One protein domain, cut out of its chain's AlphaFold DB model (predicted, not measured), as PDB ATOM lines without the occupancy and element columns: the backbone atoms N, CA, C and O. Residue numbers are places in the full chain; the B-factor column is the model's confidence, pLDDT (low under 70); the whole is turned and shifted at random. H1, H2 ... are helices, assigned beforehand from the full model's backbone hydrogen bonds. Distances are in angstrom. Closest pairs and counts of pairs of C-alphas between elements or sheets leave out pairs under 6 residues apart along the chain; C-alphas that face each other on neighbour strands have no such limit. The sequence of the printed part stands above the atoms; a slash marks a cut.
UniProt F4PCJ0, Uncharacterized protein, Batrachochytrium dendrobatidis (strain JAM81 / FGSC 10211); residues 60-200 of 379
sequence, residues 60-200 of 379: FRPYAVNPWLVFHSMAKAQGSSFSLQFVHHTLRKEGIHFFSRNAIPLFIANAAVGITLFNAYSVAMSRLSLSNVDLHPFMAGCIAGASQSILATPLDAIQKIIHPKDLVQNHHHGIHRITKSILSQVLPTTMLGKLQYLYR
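This is residues 60 to 200 of the 379 residues of an uncharacterized protein of Batrachochytrium dendrobatidis (strain JAM81 / FGSC 10211) (UniProt F4PCJ0). A long helical hairpin, H4 and H5, makes the longest axis, with a head of short helices, H1, H2, H3, H6 and H7, at its open end. H8 folds back to pack on H5, while residues 130 to 135 stick out at the hairpin's far end. The printed part has 141 residues with eight named helices, H1 to H8 in chain order, and no named strand: all helix, with mostly crossed helix packing, 2 of 7 touching pairs being at a shallow tilt. It is loose, with a radius of gyration of the C-alphas of 18.6 A, and spans 58 by 41 by 23 A.

H1, residues 69 to 77, is close to but not clearly touching H2, residues 84 to 94; their closest C-alphas, Phe 71 and Val 87, are 7.0 A apart. H1 touches H6, residues 164 to 173, at a steep tilt of 62 degrees, opposite ways; the closest C-alphas, Ser 73 and Pro 164, are 5.0 A apart. H3, residues 96 to 102, touches residues 175 to 176 alone of H7, residues 175 to 186; the closest C-alphas, Asn 102 and Ile 175, are 4.9 A apart. H4, residues 104 to 128, and H5, residues 136 to 161, touch as a hairpin at a shallow tilt of 22 degrees, opposite ways; the closest C-alphas, Ala 120 and Ala 144, are 4.8 A apart. H5 has a kink of 49 degrees near residue 151. H8, residues 191 to 198, touches residues 153 to 158 alone of H5; the closest C-alphas, Pro 154 and Leu 198, are 4.8 A apart. Every O i to N i+4 pair is within hydrogen-bond range in H1, H2, H3, H4, H7 and H8, against 18 of 22 in H5 and 4 of 6 in H6.

H1 begins at C-alpha 69 (165.748, 100.733, 102.660). H4 is 35.4 A long and H5 36.9 A. H8 ends at C-alpha 198 (150.170, 112.840, 102.352).

The two C-alphas farthest apart, Lys 93 and Asn 132, are 58.8 A apart. The printed part has no cut, and no link is long. Residues 60 to 63 and 130 to 132 have pLDDT under 70.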
ATOM      1  N   PHE A  60     157.049  92.124 117.893       51.56
ATOM      2  CA  PHE A  60     156.195  91.499 116.880       51.56
ATOM      3  C   PHE A  60     155.526  92.532 115.960       51.56
ATOM      4  O   PHE A  60     154.780  92.162 115.056       51.56
ATOM      5  N   ARG A  61     155.773  93.834 116.173       61.31
ATOM      6  CA  ARG A  61     155.193  94.891 115.344       61.31
ATOM      7  C   ARG A  61     155.912  94.956 113.986       61.31
ATOM      8  O   ARG A  61     157.133  95.125 113.963       61.31
ATOM      9  N   PRO A  62     155.181  94.936 112.859       58.94
ATOM     10  CA  PRO A  62     155.758  95.291 111.569       58.94
ATOM     11  C   PRO A  62     156.298  96.727 111.604       58.94
ATOM     12  O   PRO A  62     155.675  97.632 112.168       58.94
ATOM     13  N   TYR A  63     157.462  96.960 111.001       60.88
ATOM     14  CA  TYR A  63     157.955  98.323 110.818       60.88
ATOM     15  C   TYR A  63     157.058  99.063 109.817       60.88
ATOM     16  O   TYR A  63     156.647  98.490 108.812       60.88
ATOM     17  N   ALA A  64     156.775 100.340 110.081       70.19
ATOM     18  CA  ALA A  64     156.043 101.190 109.144       70.19
ATOM     19  C   ALA A  64     156.913 101.497 107.915       70.19
ATOM     20  O   ALA A  64     156.463 101.384 106.785       70.19
ATOM     21  N   VAL A  65     158.199 101.799 108.136       77.50
ATOM     22  CA  VAL A  65     159.165 102.079 107.063       77.50
ATOM     23  C   VAL A  65     160.370 101.165 107.196       77.50
ATOM     24  O   VAL A  65     160.890 101.003 108.294       77.50
ATOM     25  N   ASN A  66     160.853 100.575 106.101       82.44
ATOM     26  CA  ASN A  66     162.023  99.690 106.145       82.44
ATOM     27  C   ASN A  66     163.288 100.468 106.576       82.44
ATOM     28  O   ASN A  66     163.774 101.279 105.788       82.44
ATOM     29  N   PRO A  67     163.889 100.217 107.758       81.38
ATOM     30  CA  PRO A  67     165.095 100.934 108.193       81.38
ATOM     31  C   PRO A  67     166.320 100.652 107.314       81.38
ATOM     32  O   PRO A  67     167.250 101.451 107.236       81.38
ATOM     33  N   TRP A  68     166.302  99.517 106.618       83.69
ATOM     34  CA  TRP A  68     167.364  99.051 105.731       83.69
ATOM     35  C   TRP A  68     167.114  99.425 104.269       83.69
ATOM     36  O   TRP A  68     167.740  98.848 103.378       83.69
ATOM     37  N   LEU A  69     166.192 100.357 104.005       85.44
ATOM     38  CA  LEU A  69     165.748 100.733 102.660       85.44
ATOM     39  C   LEU A  69     166.918 101.105 101.738       85.44
ATOM     40  O   LEU A  69     167.008 100.595 100.622       85.44
ATOM     41  N   VAL A  70     167.841 101.940 102.223       85.75
ATOM     42  CA  VAL A  70     169.002 102.390 101.439       85.75
ATOM     43  C   VAL A  70     169.917 101.211 101.105       85.75
ATOM     44  O   VAL A  70     170.233 101.000  99.938       85.75
ATOM     45  N   PHE A  71     170.247 100.364 102.083       86.19
ATOM     46  CA  PHE A  71     171.082  99.181 101.850       86.19
ATOM     47  C   PHE A  71     170.447  98.194 100.864       86.19
ATOM     48  O   PHE A  71     171.133  97.703  99.973       86.19
ATOM     49  N   HIS A  72     169.139  97.939 100.970       86.06
ATOM     50  CA  HIS A  72     168.424  97.083 100.019       86.06
ATOM     51  C   HIS A  72     168.437  97.668  98.604       86.06
ATOM     52  O   HIS A  72     168.635  96.931  97.637       86.06
ATOM     53  N   SER A  73     168.245  98.985  98.475       85.56
ATOM     54  CA  SER A  73     168.290  99.664  97.176       85.56
ATOM     55  C   SER A  73     169.674  99.564  96.529       85.56
ATOM     56  O   SER A  73     169.767  99.268  95.339       85.56
ATOM     57  N   MET A  74     170.740  99.697  97.323       85.62
ATOM     58  CA  MET A  74     172.125  99.566  96.864       85.62
ATOM     59  C   MET A  74     172.474  98.128  96.487       85.62
ATOM     60  O   MET A  74     173.035  97.911  95.418       85.62
ATOM     61  N   ALA A  75     172.107  97.150  97.319       86.44
ATOM     62  CA  ALA A  75     172.338  95.736  97.027       86.44
ATOM     63  C   ALA A  75     171.674  95.346  95.699       86.44
ATOM     64  O   ALA A  75     172.330  94.811  94.808       86.44
ATOM     65  N   LYS A  76     170.405  95.741  95.515       86.25
ATOM     66  CA  LYS A  76     169.658  95.494  94.277       86.25
ATOM     67  C   LYS A  76     170.283  96.187  93.064       86.25
ATOM     68  O   LYS A  76     170.346  95.581  92.000       86.25
ATOM     69  N   ALA A  77     170.749  97.429  93.205       85.69
ATOM     70  CA  ALA A  77     171.413  98.145  92.113       85.69
ATOM     71  C   ALA A  77     172.768  97.530  91.725       85.69
ATOM     72  O   ALA A  77     173.160  97.616  90.568       85.69
ATOM     73  N   GLN A  78     173.450  96.880  92.669       84.62
ATOM     74  CA  GLN A  78     174.709  96.164  92.440       84.62
ATOM     75  C   GLN A  78     174.499  94.697  92.024       84.62
ATOM     76  O   GLN A  78     175.470  93.956  91.908       84.62
ATOM     77  N   GLY A  79     173.250  94.254  91.834       84.06
ATOM     78  CA  GLY A  79     172.929  92.863  91.495       84.06
ATOM     79  C   GLY A  79     173.235  91.854  92.609       84.06
ATOM     80  O   GLY A  79     173.285  90.657  92.346       84.06
ATOM     81  N   SER A  80     173.441  92.312  93.847       84.56
ATOM     82  CA  SER A  80     173.775  91.470  94.997       84.56
ATOM     83  C   SER A  80     172.564  91.257  95.910       84.56
ATOM     84  O   SER A  80     171.673  92.105  96.018       84.56
ATOM     85  N   SER A  81     172.521  90.119  96.604       83.88
ATOM     86  CA  SER A  81     171.529  89.872  97.653       83.88
ATOM     87  C   SER A  81     171.856  90.688  98.904       83.88
ATOM     88  O   SER A  81     173.013  90.755  99.317       83.88
ATOM     89  N   PHE A  82     170.840  91.251  99.563       84.69
ATOM     90  CA  PHE A  82     171.024  91.891 100.865       84.69
ATOM     91  C   PHE A  82     171.525  90.860 101.891       84.69
ATOM     92  O   PHE A  82     170.804  89.929 102.246       84.69
ATOM     93  N   SER A  83     172.766  91.022 102.352       85.94
ATOM     94  CA  SER A  83     173.414  90.137 103.323       85.94
ATOM     95  C   SER A  83     174.151  90.942 104.393       85.94
ATOM     96  O   SER A  83     174.498  92.108 104.194       85.94
ATOM     97  N   LEU A  84     174.431  90.320 105.542       84.94
ATOM     98  CA  LEU A  84     175.258  90.942 106.585       84.94
ATOM     99  C   LEU A  84     176.661  91.280 106.069       84.94
ATOM    100  O   LEU A  84     177.216  92.314 106.428       84.94
ATOM    101  N   GLN A  85     177.201  90.446 105.180       86.31
ATOM    102  CA  GLN A  85     178.473  90.707 104.512       86.31
ATOM    103  C   GLN A  85     178.392  91.960 103.640       86.31
ATOM    104  O   GLN A  85     179.300  92.786 103.692       86.31
ATOM    105  N   PHE A  86     177.290  92.143 102.903       88.19
ATOM    106  CA  PHE A  86     177.051  93.357 102.127       88.19
ATOM    107  C   PHE A  86     177.006  94.587 103.033       88.19
ATOM    108  O   PHE A  86     177.728  95.546 102.787       88.19
ATOM    109  N   VAL A  87     176.227  94.541 104.120       87.19
ATOM    110  CA  VAL A  87     176.146  95.653 105.080       87.19
ATOM    111  C   VAL A  87     177.523  95.969 105.660       87.19
ATOM    112  O   VAL A  87     177.939  97.124 105.632       87.19
ATOM    113  N   HIS A  88     178.264  94.964 106.130       88.50
ATOM    114  CA  HIS A  88     179.608  95.152 106.675       88.50
ATOM    115  C   HIS A  88     180.573  95.753 105.639       88.50
ATOM    116  O   HIS A  88     181.321  96.681 105.947       88.50
ATOM    117  N   HIS A  89     180.522  95.274 104.396       90.19
ATOM    118  CA  HIS A  89     181.322  95.801 103.290       90.19
ATOM    119  C   HIS A  89     180.971  97.251 102.957       90.19
ATOM    120  O   HIS A  89     181.867  98.085 102.833       90.19
ATOM    121  N   THR A  90     179.681  97.585 102.872       87.69
ATOM    122  CA  THR A  90     179.215  98.960 102.659       87.69
ATOM    123  C   THR A  90     179.641  99.869 103.806       87.69
ATOM    124  O   THR A  90     180.102 100.972 103.550       87.69
ATOM    125  N   LEU A  91     179.565  99.413 105.060       89.62
ATOM    126  CA  LEU A  91     180.009 100.200 106.215       89.62
ATOM    127  C   LEU A  91     181.523 100.418 106.237       89.62
ATOM    128  O   LEU A  91     181.963 101.497 106.627       89.62
ATOM    129  N   ARG A  92     182.321  99.436 105.798       90.75
ATOM    130  CA  ARG A  92     183.769  99.624 105.627       90.75
ATOM    131  C   ARG A  92     184.101 100.620 104.516       90.75
ATOM    132  O   ARG A  92     185.079 101.343 104.654       90.75
ATOM    133  N   LYS A  93     183.310 100.654 103.440       89.56
ATOM    134  CA  LYS A  93     183.525 101.550 102.293       89.56
ATOM    135  C   LYS A  93     183.038 102.981 102.534       89.56
ATOM    136  O   LYS A  93     183.786 103.919 102.306       89.56
ATOM    137  N   GLU A  94     181.802 103.138 102.997       87.00
ATOM    138  CA  GLU A  94     181.118 104.433 103.177       87.00
ATOM    139  C   GLU A  94     181.322 105.035 104.580       87.00
ATOM    140  O   GLU A  94     180.992 106.194 104.840       87.00
ATOM    141  N   GLY A  95     181.842 104.238 105.516       87.81
ATOM    142  CA  GLY A  95     182.036 104.613 106.912       87.81
ATOM    143  C   GLY A  95     180.776 104.483 107.773       87.81
ATOM    144  O   GLY A  95     179.639 104.439 107.304       87.81
ATOM    145  N   ILE A  96     180.958 104.471 109.097       87.12
ATOM    146  CA  ILE A  96     179.848 104.310 110.057       87.12
ATOM    147  C   ILE A  96     178.868 105.496 110.051       87.12
ATOM    148  O   ILE A  96     177.694 105.359 110.392       87.12
ATOM    149  N   HIS A  97     179.330 106.668 109.614       87.38
ATOM    150  CA  HIS A  97     178.500 107.864 109.509       87.38
ATOM    151  C   HIS A  97     177.419 107.742 108.421       87.38
ATOM    152  O   HIS A  97     176.354 108.355 108.515       87.38
ATOM    153  N   PHE A  98     177.646 106.895 107.414       88.19
ATOM    154  CA  PHE A  98     176.634 106.545 106.423       88.19
ATOM    155  C   PHE A  98     175.402 105.901 107.070       88.19
ATOM    156  O   PHE A  98     174.265 106.257 106.749       88.19
ATOM    157  N   PHE A  99     175.624 104.990 108.023       87.81
ATOM    158  CA  PHE A  99     174.551 104.319 108.751       87.81
ATOM    159  C   PHE A  99     173.725 105.309 109.564       87.81
ATOM    160  O   PHE A  99     172.496 105.297 109.486       87.81
ATOM    161  N   SER A 100     174.379 106.203 110.309       86.69
ATOM    162  CA  SER A 100     173.663 107.155 111.158       86.69
ATOM    163  C   SER A 100     172.816 108.135 110.347       86.69
ATOM    164  O   SER A 100     171.698 108.452 110.744       86.69
ATOM    165  N   ARG A 101     173.283 108.561 109.170       87.38
ATOM    166  CA  ARG A 101     172.526 109.466 108.290       87.38
ATOM    167  C   ARG A 101     171.342 108.812 107.580       87.38
ATOM    168  O   ARG A 101     170.409 109.531 107.221       87.38
ATOM    169  N   ASN A 102     171.390 107.502 107.337       87.12
ATOM    170  CA  ASN A 102     170.417 106.800 106.494       87.12
ATOM    171  C   ASN A 102     169.471 105.873 107.269       87.12
ATOM    172  O   ASN A 102     168.287 105.822 106.949       87.12
ATOM    173  N   ALA A 103     169.955 105.169 108.291       85.31
ATOM    174  CA  ALA A 103     169.160 104.198 109.038       85.31
ATOM    175  C   ALA A 103     168.492 104.815 110.276       85.31
ATOM    176  O   ALA A 103     167.307 104.582 110.518       85.31
ATOM    177  N   ILE A 104     169.211 105.645 111.048       86.50
ATOM    178  CA  ILE A 104     168.690 106.212 112.310       86.50
ATOM    179  C   ILE A 104     167.404 107.029 112.111       86.50
ATOM    180  O   ILE A 104     166.468 106.803 112.877       86.50
ATOM    181  N   PRO A 105     167.270 107.913 111.099       87.06
ATOM    182  CA  PRO A 105     166.019 108.644 110.893       87.06
ATOM    183  C   PRO A 105     164.813 107.719 110.685       87.06
ATOM    184  O   PRO A 105     163.723 107.997 111.181       87.06
ATOM    185  N   LEU A 106     165.016 106.584 110.008       86.88
ATOM    186  CA  LEU A 106     163.975 105.584 109.778       86.88
ATOM    187  C   LEU A 106     163.661 104.793 111.055       86.88
ATOM    188  O   LEU A 106     162.499 104.481 111.316       86.88
ATOM    189  N   PHE A 107     164.661 104.510 111.894       84.50
ATOM    190  CA  PHE A 107     164.429 103.934 113.223       84.50
ATOM    191  C   PHE A 107     163.633 104.877 114.128       84.50
ATOM    192  O   PHE A 107     162.681 104.431 114.764       84.50
ATOM    193  N   ILE A 108     163.964 106.172 114.146       84.88
ATOM    194  CA  ILE A 108     163.232 107.183 114.923       84.88
ATOM    195  C   ILE A 108     161.775 107.266 114.456       84.88
ATOM    196  O   ILE A 108     160.869 107.243 115.288       84.88
ATOM    197  N   ALA A 109     161.534 107.297 113.141       85.38
ATOM    198  CA  ALA A 109     160.180 107.305 112.592       85.38
ATOM    199  C   ALA A 109     159.381 106.070 113.041       85.38
ATOM    200  O   ALA A 109     158.276 106.199 113.565       85.38
ATOM    201  N   ASN A 110     159.959 104.872 112.929       85.62
ATOM    202  CA  ASN A 110     159.310 103.643 113.395       85.62
ATOM    203  C   ASN A 110     159.063 103.628 114.906       85.62
ATOM    204  O   ASN A 110     158.014 103.145 115.343       85.62
ATOM    205  N   ALA A 111     160.005 104.155 115.692       83.12
ATOM    206  CA  ALA A 111     159.870 104.273 117.136       83.12
ATOM    207  C   ALA A 111     158.718 105.212 117.506       83.12
ATOM    208  O   ALA A 111     157.913 104.847 118.354       83.12
ATOM    209  N   ALA A 112     158.576 106.359 116.835       84.75
ATOM    210  CA  ALA A 112     157.466 107.283 117.062       84.75
ATOM    211  C   ALA A 112     156.106 106.612 116.815       84.75
ATOM    212  O   ALA A 112     155.224 106.674 117.671       84.75
ATOM    213  N   VAL A 113     155.954 105.891 115.698       85.38
ATOM    214  CA  VAL A 113     154.705 105.165 115.405       85.38
ATOM    215  C   VAL A 113     154.447 104.065 116.445       85.38
ATOM    216  O   VAL A 113     153.319 103.897 116.908       85.38
ATOM    217  N   GLY A 114     155.492 103.341 116.860       82.94
ATOM    218  CA  GLY A 114     155.393 102.326 117.909       82.94
ATOM    219  C   GLY A 114     154.994 102.909 119.267       82.94
ATOM    220  O   GLY A 114     154.096 102.381 119.918       82.94
ATOM    221  N   ILE A 115     155.610 104.016 119.684       83.50
ATOM    222  CA  ILE A 115     155.290 104.719 120.935       83.50
ATOM    223  C   ILE A 115     153.819 105.139 120.941       83.50
ATOM    224  O   ILE A 115     153.119 104.861 121.914       83.50
ATOM    225  N   THR A 116     153.334 105.738 119.851       87.44
ATOM    226  CA  THR A 116     151.922 106.118 119.720       87.44
ATOM    227  C   THR A 116     151.001 104.910 119.851       87.44
ATOM    228  O   THR A 116     150.054 104.964 120.632       87.44
ATOM    229  N   LEU A 117     151.303 103.802 119.163       87.56
ATOM    230  CA  LEU A 117     150.522 102.567 119.255       87.56
ATOM    231  C   LEU A 117     150.434 102.054 120.702       87.56
ATOM    232  O   LEU A 117     149.340 101.828 121.211       87.56
ATOM    233  N   PHE A 118     151.568 101.873 121.383       85.00
ATOM    234  CA  PHE A 118     151.571 101.268 122.720       85.00
ATOM    235  C   PHE A 118     150.989 102.181 123.799       85.00
ATOM    236  O   PHE A 118     150.317 101.687 124.709       85.00
ATOM    237  N   ASN A 119     151.204 103.493 123.700       86.50
ATOM    238  CA  ASN A 119     150.584 104.443 124.619       86.50
ATOM    239  C   ASN A 119     149.069 104.487 124.415       86.50
ATOM    240  O   ASN A 119     148.329 104.379 125.391       86.50
ATOM    241  N   ALA A 120     148.604 104.566 123.164       88.06
ATOM    242  CA  ALA A 120     147.177 104.545 122.857       88.06
ATOM    243  C   ALA A 120     146.523 103.238 123.325       88.06
ATOM    244  O   ALA A 120     145.471 103.282 123.957       88.06
ATOM    245  N   TYR A 121     147.178 102.093 123.110       87.81
ATOM    246  CA  TYR A 121     146.713 100.801 123.618       87.81
ATOM    247  C   TYR A 121     146.611 100.790 125.146       87.81
ATOM    248  O   TYR A 121     145.577 100.417 125.684       87.81
ATOM    249  N   SER A 122     147.650 101.240 125.856       86.31
ATOM    250  CA  SER A 122     147.675 101.235 127.328       86.31
ATOM    251  C   SER A 122     146.592 102.143 127.921       86.31
ATOM    252  O   SER A 122     145.888 101.758 128.858       86.31
ATOM    253  N   VAL A 123     146.407 103.333 127.342       87.38
ATOM    254  CA  VAL A 123     145.344 104.262 127.747       87.38
ATOM    255  C   VAL A 123     143.970 103.667 127.441       87.38
ATOM    256  O   VAL A 123     143.119 103.636 128.325       87.38
ATOM    257  N   ALA A 124     143.751 103.134 126.239       90.06
ATOM    258  CA  ALA A 124     142.478 102.517 125.877       90.06
ATOM    259  C   ALA A 124     142.152 101.320 126.781       90.06
ATOM    260  O   ALA A 124     141.054 101.246 127.324       90.06
ATOM    261  N   MET A 125     143.122 100.435 127.016       86.75
ATOM    262  CA  MET A 125     142.964  99.253 127.860       86.75
ATOM    263  C   MET A 125     142.639  99.623 129.312       86.75
ATOM    264  O   MET A 125     141.738  99.034 129.900       86.75
ATOM    265  N   SER A 126     143.309 100.631 129.883       86.00
ATOM    266  CA  SER A 126     143.024 101.087 131.256       86.00
ATOM    267  C   SER A 126     141.627 101.694 131.412       86.00
ATOM    268  O   SER A 126     140.989 101.503 132.443       86.00
ATOM    269  N   ARG A 127     141.121 102.388 130.385       87.06
ATOM    270  CA  ARG A 127     139.759 102.950 130.384       87.06
ATOM    271  C   ARG A 127     138.689 101.883 130.158       87.06
ATOM    272  O   ARG A 127     137.643 101.929 130.794       87.06
ATOM    273  N   LEU A 128     138.954 100.931 129.269       86.25
ATOM    274  CA  LEU A 128     138.023  99.867 128.899       86.25
ATOM    275  C   LEU A 128     137.888  98.797 129.989       86.25
ATOM    276  O   LEU A 128     136.775  98.351 130.261       86.25
ATOM    277  N   SER A 129     138.982  98.469 130.688       75.62
ATOM    278  CA  SER A 129     139.021  97.478 131.779       75.62
ATOM    279  C   SER A 129     138.105  97.795 132.971       75.62
ATOM    280  O   SER A 129     137.971  96.963 133.864       75.62
ATOM    281  N   LEU A 130     137.474  98.972 132.998       68.94
ATOM    282  CA  LEU A 130     136.421  99.324 133.953       68.94
ATOM    283  C   LEU A 130     135.085  98.612 133.667       68.94
ATOM    284  O   LEU A 130     134.178  98.653 134.491       68.94
ATOM    285  N   SER A 131     134.957  97.955 132.514       62.97
ATOM    286  CA  SER A 131     133.801  97.134 132.147       62.97
ATOM    287  C   SER A 131     134.225  95.663 132.026       62.97
ATOM    288  O   SER A 131     135.324  95.376 131.571       62.97
ATOM    289  N   ASN A 132     133.401  94.702 132.442       62.44
ATOM    290  CA  ASN A 132     133.749  93.269 132.402       62.44
ATOM    291  C   ASN A 132     133.443  92.651 131.026       62.44
ATOM    292  O   ASN A 132     132.568  91.798 130.910       62.44
ATOM    293  N   VAL A 133     134.118  93.107 129.966       74.56
ATOM    294  CA  VAL A 133     133.897  92.605 128.597       74.56
ATOM    295  C   VAL A 133     135.182  91.989 128.045       74.56
ATOM    296  O   VAL A 133     136.229  92.629 127.999       74.56
ATOM    297  N   ASP A 134     135.110  90.752 127.557       77.06
ATOM    298  CA  ASP A 134     136.284  90.034 127.035       77.06
ATOM    299  C   ASP A 134     136.865  90.628 125.737       77.06
ATOM    300  O   ASP A 134     138.003  90.331 125.369       77.06
ATOM    301  N   LEU A 135     136.125  91.517 125.062       85.19
ATOM    302  CA  LEU A 135     136.533  92.176 123.815       85.19
ATOM    303  C   LEU A 135     137.490  93.366 124.010       85.19
ATOM    304  O   LEU A 135     137.942  93.947 123.019       85.19
ATOM    305  N   HIS A 136     137.844  93.731 125.243       89.94
ATOM    306  CA  HIS A 136     138.697  94.901 125.504       89.94
ATOM    307  C   HIS A 136     140.017  94.936 124.746       89.94
ATOM    308  O   HIS A 136     140.328  95.995 124.201       89.94
ATOM    309  N   PRO A 137     140.774  93.830 124.615       91.19
ATOM    310  CA  PRO A 137     142.015  93.851 123.846       91.19
ATOM    311  C   PRO A 137     141.795  94.158 122.356       91.19
ATOM    312  O   PRO A 137     142.614  94.848 121.750       91.19
ATOM    313  N   PHE A 138     140.669  93.723 121.775       94.31
ATOM    314  CA  PHE A 138     140.303  94.041 120.390       94.31
ATOM    315  C   PHE A 138     139.949  95.525 120.242       94.31
ATOM    316  O   PHE A 138     140.468  96.213 119.365       94.31
ATOM    317  N   MET A 139     139.110  96.056 121.136       94.69
ATOM    318  CA  MET A 139     138.719  97.471 121.113       94.69
ATOM    319  C   MET A 139     139.912  98.401 121.363       94.69
ATOM    320  O   MET A 139     140.111  99.369 120.627       94.69
ATOM    321  N   ALA A 140     140.748  98.081 122.354       92.31
ATOM    322  CA  ALA A 140     141.972  98.818 122.642       92.31
ATOM    323  C   ALA A 140     142.956  98.745 121.466       92.31
ATOM    324  O   ALA A 140     143.541  99.764 121.093       92.31
ATOM    325  N   GLY A 141     143.096  97.573 120.836       93.38
ATOM    326  CA  GLY A 141     143.899  97.395 119.627       93.38
ATOM    327  C   GLY A 141     143.384  98.216 118.441       93.38
ATOM    328  O   GLY A 141     144.185  98.827 117.735       93.38
ATOM    329  N   CYS A 142     142.064  98.311 118.270       95.69
ATOM    330  CA  CYS A 142     141.422  99.140 117.246       95.69
ATOM    331  C   CYS A 142     141.738 100.631 117.443       95.69
ATOM    332  O   CYS A 142     142.227 101.289 116.523       95.69
ATOM    333  N   ILE A 143     141.540 101.150 118.662       95.44
ATOM    334  CA  ILE A 143     141.839 102.551 119.013       95.44
ATOM    335  C   ILE A 143     143.326 102.851 118.811       95.44
ATOM    336  O   ILE A 143     143.694 103.891 118.263       95.44
ATOM    337  N   ALA A 144     144.194 101.928 119.221       92.19
ATOM    338  CA  ALA A 144     145.630 102.078 119.069       92.19
ATOM    339  C   ALA A 144     146.072 102.065 117.597       92.19
ATOM    340  O   ALA A 144     146.893 102.893 117.191       92.19
ATOM    341  N   GLY A 145     145.499 101.174 116.785       92.69
ATOM    342  CA  GLY A 145     145.709 101.122 115.337       92.69
ATOM    343  C   GLY A 145     145.248 102.401 114.635       92.69
ATOM    344  O   GLY A 145     146.000 102.974 113.847       92.69
ATOM    345  N   ALA A 146     144.071 102.919 114.993       95.62
ATOM    346  CA  ALA A 146     143.583 104.198 114.477       95.62
ATOM    347  C   ALA A 146     144.442 105.393 114.930       95.62
ATOM    348  O   ALA A 146     144.654 106.337 114.177       95.62
ATOM    349  N   SER A 147     144.983 105.357 116.150       93.50
ATOM    350  CA  SER A 147     145.837 106.434 116.667       93.50
ATOM    351  C   SER A 147     147.195 106.472 115.964       93.50
ATOM    352  O   SER A 147     147.696 107.544 115.623       93.50
ATOM    353  N   GLN A 148     147.809 105.310 115.716       92.81
ATOM    354  CA  GLN A 148     149.097 105.268 115.022       92.81
ATOM    355  C   GLN A 148     148.983 105.624 113.535       92.81
ATOM    356  O   GLN A 148     149.974 106.081 112.961       92.81
ATOM    357  N   SER A 149     147.814 105.414 112.909       93.06
ATOM    358  CA  SER A 149     147.631 105.635 111.469       93.06
ATOM    359  C   SER A 149     147.833 107.103 111.093       93.06
ATOM    360  O   SER A 149     148.246 107.396 109.970       93.06
ATOM    361  N   ILE A 150     147.645 108.017 112.053       93.25
ATOM    362  CA  ILE A 150     147.976 109.442 111.938       93.25
ATOM    363  C   ILE A 150     149.457 109.619 111.570       93.25
ATOM    364  O   ILE A 150     149.785 110.383 110.671       93.25
ATOM    365  N   LEU A 151     150.361 108.879 112.214       90.69
ATOM    366  CA  LEU A 151     151.796 108.947 111.920       90.69
ATOM    367  C   LEU A 151     152.210 108.006 110.783       90.69
ATOM    368  O   LEU A 151     153.104 108.343 110.010       90.69
ATOM    369  N   ALA A 152     151.578 106.837 110.669       89.12
ATOM    370  CA  ALA A 152     151.936 105.841 109.662       89.12
ATOM    371  C   ALA A 152     151.550 106.282 108.241       89.12
ATOM    372  O   ALA A 152     152.348 106.150 107.321       89.12
ATOM    373  N   THR A 153     150.372 106.887 108.056       90.38
ATOM    374  CA  THR A 153     149.873 107.307 106.734       90.38
ATOM    375  C   THR A 153     150.837 108.224 105.967       90.38
ATOM    376  O   THR A 153     151.162 107.898 104.823       90.38
ATOM    377  N   PRO A 154     151.333 109.343 106.536       90.31
ATOM    378  CA  PRO A 154     152.281 110.194 105.822       90.31
ATOM    379  C   PRO A 154     153.620 109.491 105.566       90.31
ATOM    380  O   PRO A 154     154.242 109.738 104.534       90.31
ATOM    381  N   LEU A 155     154.060 108.599 106.460       88.25
ATOM    382  CA  LEU A 155     155.284 107.817 106.270       88.25
ATOM    383  C   LEU A 155     155.149 106.824 105.106       88.25
ATOM    384  O   LEU A 155     156.038 106.776 104.256       88.25
ATOM    385  N   ASP A 156     154.023 106.116 105.017       85.19
ATOM    386  CA  ASP A 156     153.704 105.205 103.913       85.19
ATOM    387  C   ASP A 156     153.648 105.963 102.579       85.19
ATOM    388  O   ASP A 156     154.185 105.507 101.567       85.19
ATOM    389  N   ALA A 157     153.022 107.147 102.571       83.88
ATOM    390  CA  ALA A 157     152.966 108.004 101.391       83.88
ATOM    391  C   ALA A 157     154.373 108.425 100.944       83.88
ATOM    392  O   ALA A 157     154.713 108.275  99.772       83.88
ATOM    393  N   ILE A 158     155.216 108.882 101.873       85.75
ATOM    394  CA  ILE A 158     156.608 109.255 101.587       85.75
ATOM    395  C   ILE A 158     157.399 108.058 101.050       85.75
ATOM    396  O   ILE A 158     158.114 108.194 100.058       85.75
ATOM    397  N   GLN A 159     157.259 106.880 101.655       83.50
ATOM    398  CA  GLN A 159     157.975 105.687 101.212       83.50
ATOM    399  C   GLN A 159     157.586 105.274  99.788       83.50
ATOM    400  O   GLN A 159     158.456 104.872  99.020       83.50
ATOM    401  N   LYS A 160     156.306 105.406  99.415       78.31
ATOM    402  CA  LYS A 160     155.826 105.119  98.052       78.31
ATOM    403  C   LYS A 160     156.375 106.094  97.005       78.31
ATOM    404  O   LYS A 160     156.512 105.717  95.846       78.31
ATOM    405  N   ILE A 161     156.682 107.328  97.405       79.81
ATOM    406  CA  ILE A 161     157.249 108.361  96.525       79.81
ATOM    407  C   ILE A 161     158.745 108.116  96.267       79.81
ATOM    408  O   ILE A 161     159.258 108.434  95.194       79.81
ATOM    409  N   ILE A 162     159.466 107.571  97.248       81.25
ATOM    410  CA  ILE A 162     160.917 107.395  97.169       81.25
ATOM    411  C   ILE A 162     161.253 106.171  96.309       81.25
ATOM    412  O   ILE A 162     161.052 105.025  96.715       81.25
ATOM    413  N   HIS A 163     161.844 106.401  95.135       77.88
ATOM    414  CA  HIS A 163     162.285 105.311  94.271       77.88
ATOM    415  C   HIS A 163     163.678 104.787  94.659       77.88
ATOM    416  O   HIS A 163     164.568 105.567  95.006       77.88
ATOM    417  N   PRO A 164     163.938 103.473  94.492       77.25
ATOM    418  CA  PRO A 164     165.254 102.887  94.755       77.25
ATOM    419  C   PRO A 164     166.402 103.553  93.983       77.25
ATOM    420  O   PRO A 164     167.512 103.630  94.494       77.25
ATOM    421  N   LYS A 165     166.149 104.062  92.769       79.75
ATOM    422  CA  LYS A 165     167.176 104.729  91.952       79.75
ATOM    423  C   LYS A 165     167.669 106.033  92.592       79.75
ATOM    424  O   LYS A 165     168.875 106.255  92.636       79.75
ATOM    425  N   ASP A 166     166.762 106.841  93.144       81.06
ATOM    426  CA  ASP A 166     167.115 108.119  93.784       81.06
ATOM    427  C   ASP A 166     167.934 107.904  95.052       81.06
ATOM    428  O   ASP A 166     168.845 108.679  95.351       81.06
ATOM    429  N   LEU A 167     167.609 106.830  95.780       83.38
ATOM    430  CA  LEU A 167     168.335 106.413  96.970       83.38
ATOM    431  C   LEU A 167     169.766 106.025  96.637       83.38
ATOM    432  O   LEU A 167     170.672 106.461  97.332       83.38
ATOM    433  N   VAL A 168     169.970 105.251  95.571       84.50
ATOM    434  CA  VAL A 168     171.303 104.799  95.156       84.50
ATOM    435  C   VAL A 168     172.138 105.953  94.616       84.50
ATOM    436  O   VAL A 168     173.313 106.047  94.942       84.50
ATOM    437  N   GLN A 169     171.555 106.869  93.844       83.44
ATOM    438  CA  GLN A 169     172.308 108.002  93.294       83.44
ATOM    439  C   GLN A 169     172.736 109.004  94.373       83.44
ATOM    440  O   GLN A 169     173.850 109.512  94.335       83.44
ATOM    441  N   ASN A 170     171.878 109.264  95.365       82.50
ATOM    442  CA  ASN A 170     172.109 110.322  96.351       82.50
ATOM    443  C   ASN A 170     172.486 109.808  97.750       82.50
ATOM    444  O   ASN A 170     172.483 110.593  98.702       82.50
ATOM    445  N   HIS A 171     172.824 108.521  97.889       80.75
ATOM    446  CA  HIS A 171     173.016 107.829  99.173       80.75
ATOM    447  C   HIS A 171     173.976 108.533 100.156       80.75
ATOM    448  O   HIS A 171     173.763 108.466 101.372       80.75
ATOM    449  N   HIS A 172     174.979 109.269  99.666       80.94
ATOM    450  CA  HIS A 172     175.944 109.999 100.502       80.94
ATOM    451  C   HIS A 172     175.347 111.210 101.259       80.94
ATOM    452  O   HIS A 172     175.844 111.595 102.324       80.94
ATOM    453  N   HIS A 173     174.259 111.810 100.759       81.06
ATOM    454  CA  HIS A 173     173.655 113.020 101.344       81.06
ATOM    455  C   HIS A 173     172.767 112.733 102.568       81.06
ATOM    456  O   HIS A 173     172.426 113.650 103.322       81.06
ATOM    457  N   GLY A 174     172.429 111.461 102.801       82.88
ATOM    458  CA  GLY A 174     171.562 111.017 103.888       82.88
ATOM    459  C   GLY A 174     170.072 111.093 103.548       82.88
ATOM    460  O   GLY A 174     169.601 112.045 102.920       82.88
ATOM    461  N   ILE A 175     169.312 110.108 104.034       85.06
ATOM    462  CA  ILE A 175     167.902 109.899 103.677       85.06
ATOM    463  C   ILE A 175     167.028 111.138 103.893       85.06
ATOM    464  O   ILE A 175     166.210 111.456 103.046       85.06
ATOM    465  N   HIS A 176     167.235 111.902 104.968       85.31
ATOM    466  CA  HIS A 176     166.408 113.077 105.260       85.31
ATOM    467  C   HIS A 176     166.531 114.179 104.195       85.31
ATOM    468  O   HIS A 176     165.537 114.835 103.883       85.31
ATOM    469  N   ARG A 177     167.725 114.384 103.616       86.25
ATOM    470  CA  ARG A 177     167.943 115.391 102.562       86.25
ATOM    471  C   ARG A 177     167.357 114.925 101.244       86.25
ATOM    472  O   ARG A 177     166.705 115.717 100.571       86.25
ATOM    473  N   ILE A 178     167.543 113.643 100.927       84.50
ATOM    474  CA  ILE A 178     166.958 113.003  99.745       84.50
ATOM    475  C   ILE A 178     165.436 113.128  99.813       84.50
ATOM    476  O   ILE A 178     164.822 113.699  98.916       84.50
ATOM    477  N   THR A 179     164.844 112.699 100.931       84.56
ATOM    478  CA  THR A 179     163.409 112.807 101.175       84.56
ATOM    479  C   THR A 179     162.952 114.249 101.059       84.56
ATOM    480  O   THR A 179     162.026 114.502 100.308       84.56
ATOM    481  N   LYS A 180     163.606 115.214 101.722       86.81
ATOM    482  CA  LYS A 180     163.218 116.633 101.646       86.81
ATOM    483  C   LYS A 180     163.261 117.177 100.214       86.81
ATOM    484  O   LYS A 180     162.347 117.900  99.831       86.81
ATOM    485  N   SER A 181     164.291 116.826  99.443       83.94
ATOM    486  CA  SER A 181     164.445 117.249  98.046       83.94
ATOM    487  C   SER A 181     163.305 116.713  97.181       83.94
ATOM    488  O   SER A 181     162.590 117.489  96.548       83.94
ATOM    489  N   ILE A 182     163.051 115.404  97.249       80.88
ATOM    490  CA  ILE A 182     161.956 114.763  96.512       80.88
ATOM    491  C   ILE A 182     160.609 115.345  96.959       80.88
ATOM    492  O   ILE A 182     159.782 115.720  96.136       80.88
ATOM    493  N   LEU A 183     160.411 115.510  98.267       82.75
ATOM    494  CA  LEU A 183     159.194 116.065  98.849       82.75
ATOM    495  C   LEU A 183     158.915 117.479  98.321       82.75
ATOM    496  O   LEU A 183     157.782 117.785  97.968       82.75
ATOM    497  N   SER A 184     159.945 118.323  98.222       82.81
ATOM    498  CA  SER A 184     159.812 119.681  97.685       82.81
ATOM    499  C   SER A 184     159.512 119.736  96.185       82.81
ATOM    500  O   SER A 184     158.971 120.737  95.731       82.81
ATOM    501  N   GLN A 185     159.829 118.676  95.436       80.44
ATOM    502  CA  GLN A 185     159.538 118.572  94.002       80.44
ATOM    503  C   GLN A 185     158.135 118.011  93.735       80.44
ATOM    504  O   GLN A 185     157.481 118.425  92.784       80.44
ATOM    505  N   VAL A 186     157.670 117.067  94.564       77.00
ATOM    506  CA  VAL A 186     156.369 116.398  94.384       77.00
ATOM    507  C   VAL A 186     155.220 117.186  94.992       77.00
ATOM    508  O   VAL A 186     154.119 117.194  94.444       77.00
ATOM    509  N   LEU A 187     155.426 117.776  96.170       79.94
ATOM    510  CA  LEU A 187     154.305 118.307  96.929       79.94
ATOM    511  C   LEU A 187     153.950 119.743  96.555       79.94
ATOM    512  O   LEU A 187     154.844 120.558  96.325       79.94
ATOM    513  N   PRO A 188     152.644 120.083  96.591       77.56
ATOM    514  CA  PRO A 188     152.189 121.452  96.410       77.56
ATOM    515  C   PRO A 188     152.904 122.413  97.363       77.56
ATOM    516  O   PRO A 188     153.213 122.071  98.510       77.56
ATOM    517  N   THR A 189     153.126 123.646  96.918       80.56
ATOM    518  CA  THR A 189     153.751 124.695  97.738       80.56
ATOM    519  C   THR A 189     152.904 125.022  98.972       80.56
ATOM    520  O   THR A 189     153.450 125.222 100.061       80.56
ATOM    521  N   THR A 190     151.576 124.968  98.840       86.06
ATOM    522  CA  THR A 190     150.599 125.209  99.909       86.06
ATOM    523  C   THR A 190     150.605 124.108 100.971       86.06
ATOM    524  O   THR A 190     150.429 122.933 100.651       86.06
ATOM    525  N   MET A 191     150.693 124.483 102.255       82.69
ATOM    526  CA  MET A 191     150.659 123.539 103.388       82.69
ATOM    527  C   MET A 191     149.439 122.610 103.360       82.69
ATOM    528  O   MET A 191     149.578 121.407 103.561       82.69
ATOM    529  N   LEU A 192     148.255 123.143 103.045       83.56
ATOM    530  CA  LEU A 192     147.026 122.353 102.971       83.56
ATOM    531  C   LEU A 192     147.098 121.279 101.872       83.56
ATOM    532  O   LEU A 192     146.721 120.134 102.104       83.56
ATOM    533  N   GLY A 193     147.681 121.619 100.717       82.38
ATOM    534  CA  GLY A 193     147.934 120.669  99.635       82.38
ATOM    535  C   GLY A 193     148.942 119.590 100.031       82.38
ATOM    536  O   GLY A 193     148.774 118.428  99.656       82.38
ATOM    537  N   LYS A 194     149.944 119.934 100.858       83.88
ATOM    538  CA  LYS A 194     150.892 118.951 101.403       83.88
ATOM    539  C   LYS A 194     150.198 117.921 102.283       83.88
ATOM    540  O   LYS A 194     150.378 116.720 102.081       83.88
ATOM    541  N   LEU A 195     149.390 118.388 103.236       86.19
ATOM    542  CA  LEU A 195     148.632 117.499 104.114       86.19
ATOM    543  C   LEU A 195     147.636 116.656 103.316       86.19
ATOM    544  O   LEU A 195     147.601 115.442 103.493       86.19
ATOM    545  N   GLN A 196     146.881 117.265 102.402       85.06
ATOM    546  CA  GLN A 196     145.896 116.552 101.592       85.06
ATOM    547  C   GLN A 196     146.534 115.442 100.749       85.06
ATOM    548  O   GLN A 196     145.960 114.361 100.631       85.06
ATOM    549  N   TYR A 197     147.724 115.679 100.192       83.50
ATOM    550  CA  TYR A 197     148.445 114.665  99.425       83.50
ATOM    551  C   TYR A 197     148.950 113.524 100.317       83.50
ATOM    552  O   TYR A 197     148.715 112.355 100.009       83.50
ATOM    553  N   LEU A 198     149.609 113.844 101.439       86.38
ATOM    554  CA  LEU A 198     150.170 112.840 102.352       86.38
ATOM    555  C   LEU A 198     149.089 111.995 103.042       86.38
ATOM    556  O   LEU A 198     149.294 110.806 103.261       86.38
ATOM    557  N   TYR A 199     147.930 112.584 103.336       88.88
ATOM    558  CA  TYR A 199     146.787 111.906 103.958       88.88
ATOM    559  C   TYR A 199     145.731 111.444 102.952       88.88
ATOM    560  O   TYR A 199     144.632 111.041 103.334       88.88
ATOM    561  N   ARG A 200     146.037 111.449 101.654       82.50
ATOM    562  CA  ARG A 200     145.059 111.100 100.617       82.50
ATOM    563  C   ARG A 200     144.443 109.709 100.813       82.50
ATOM    564  O   ARG A 200     143.271 109.509 100.513       82.50
TER     565      ARG A 200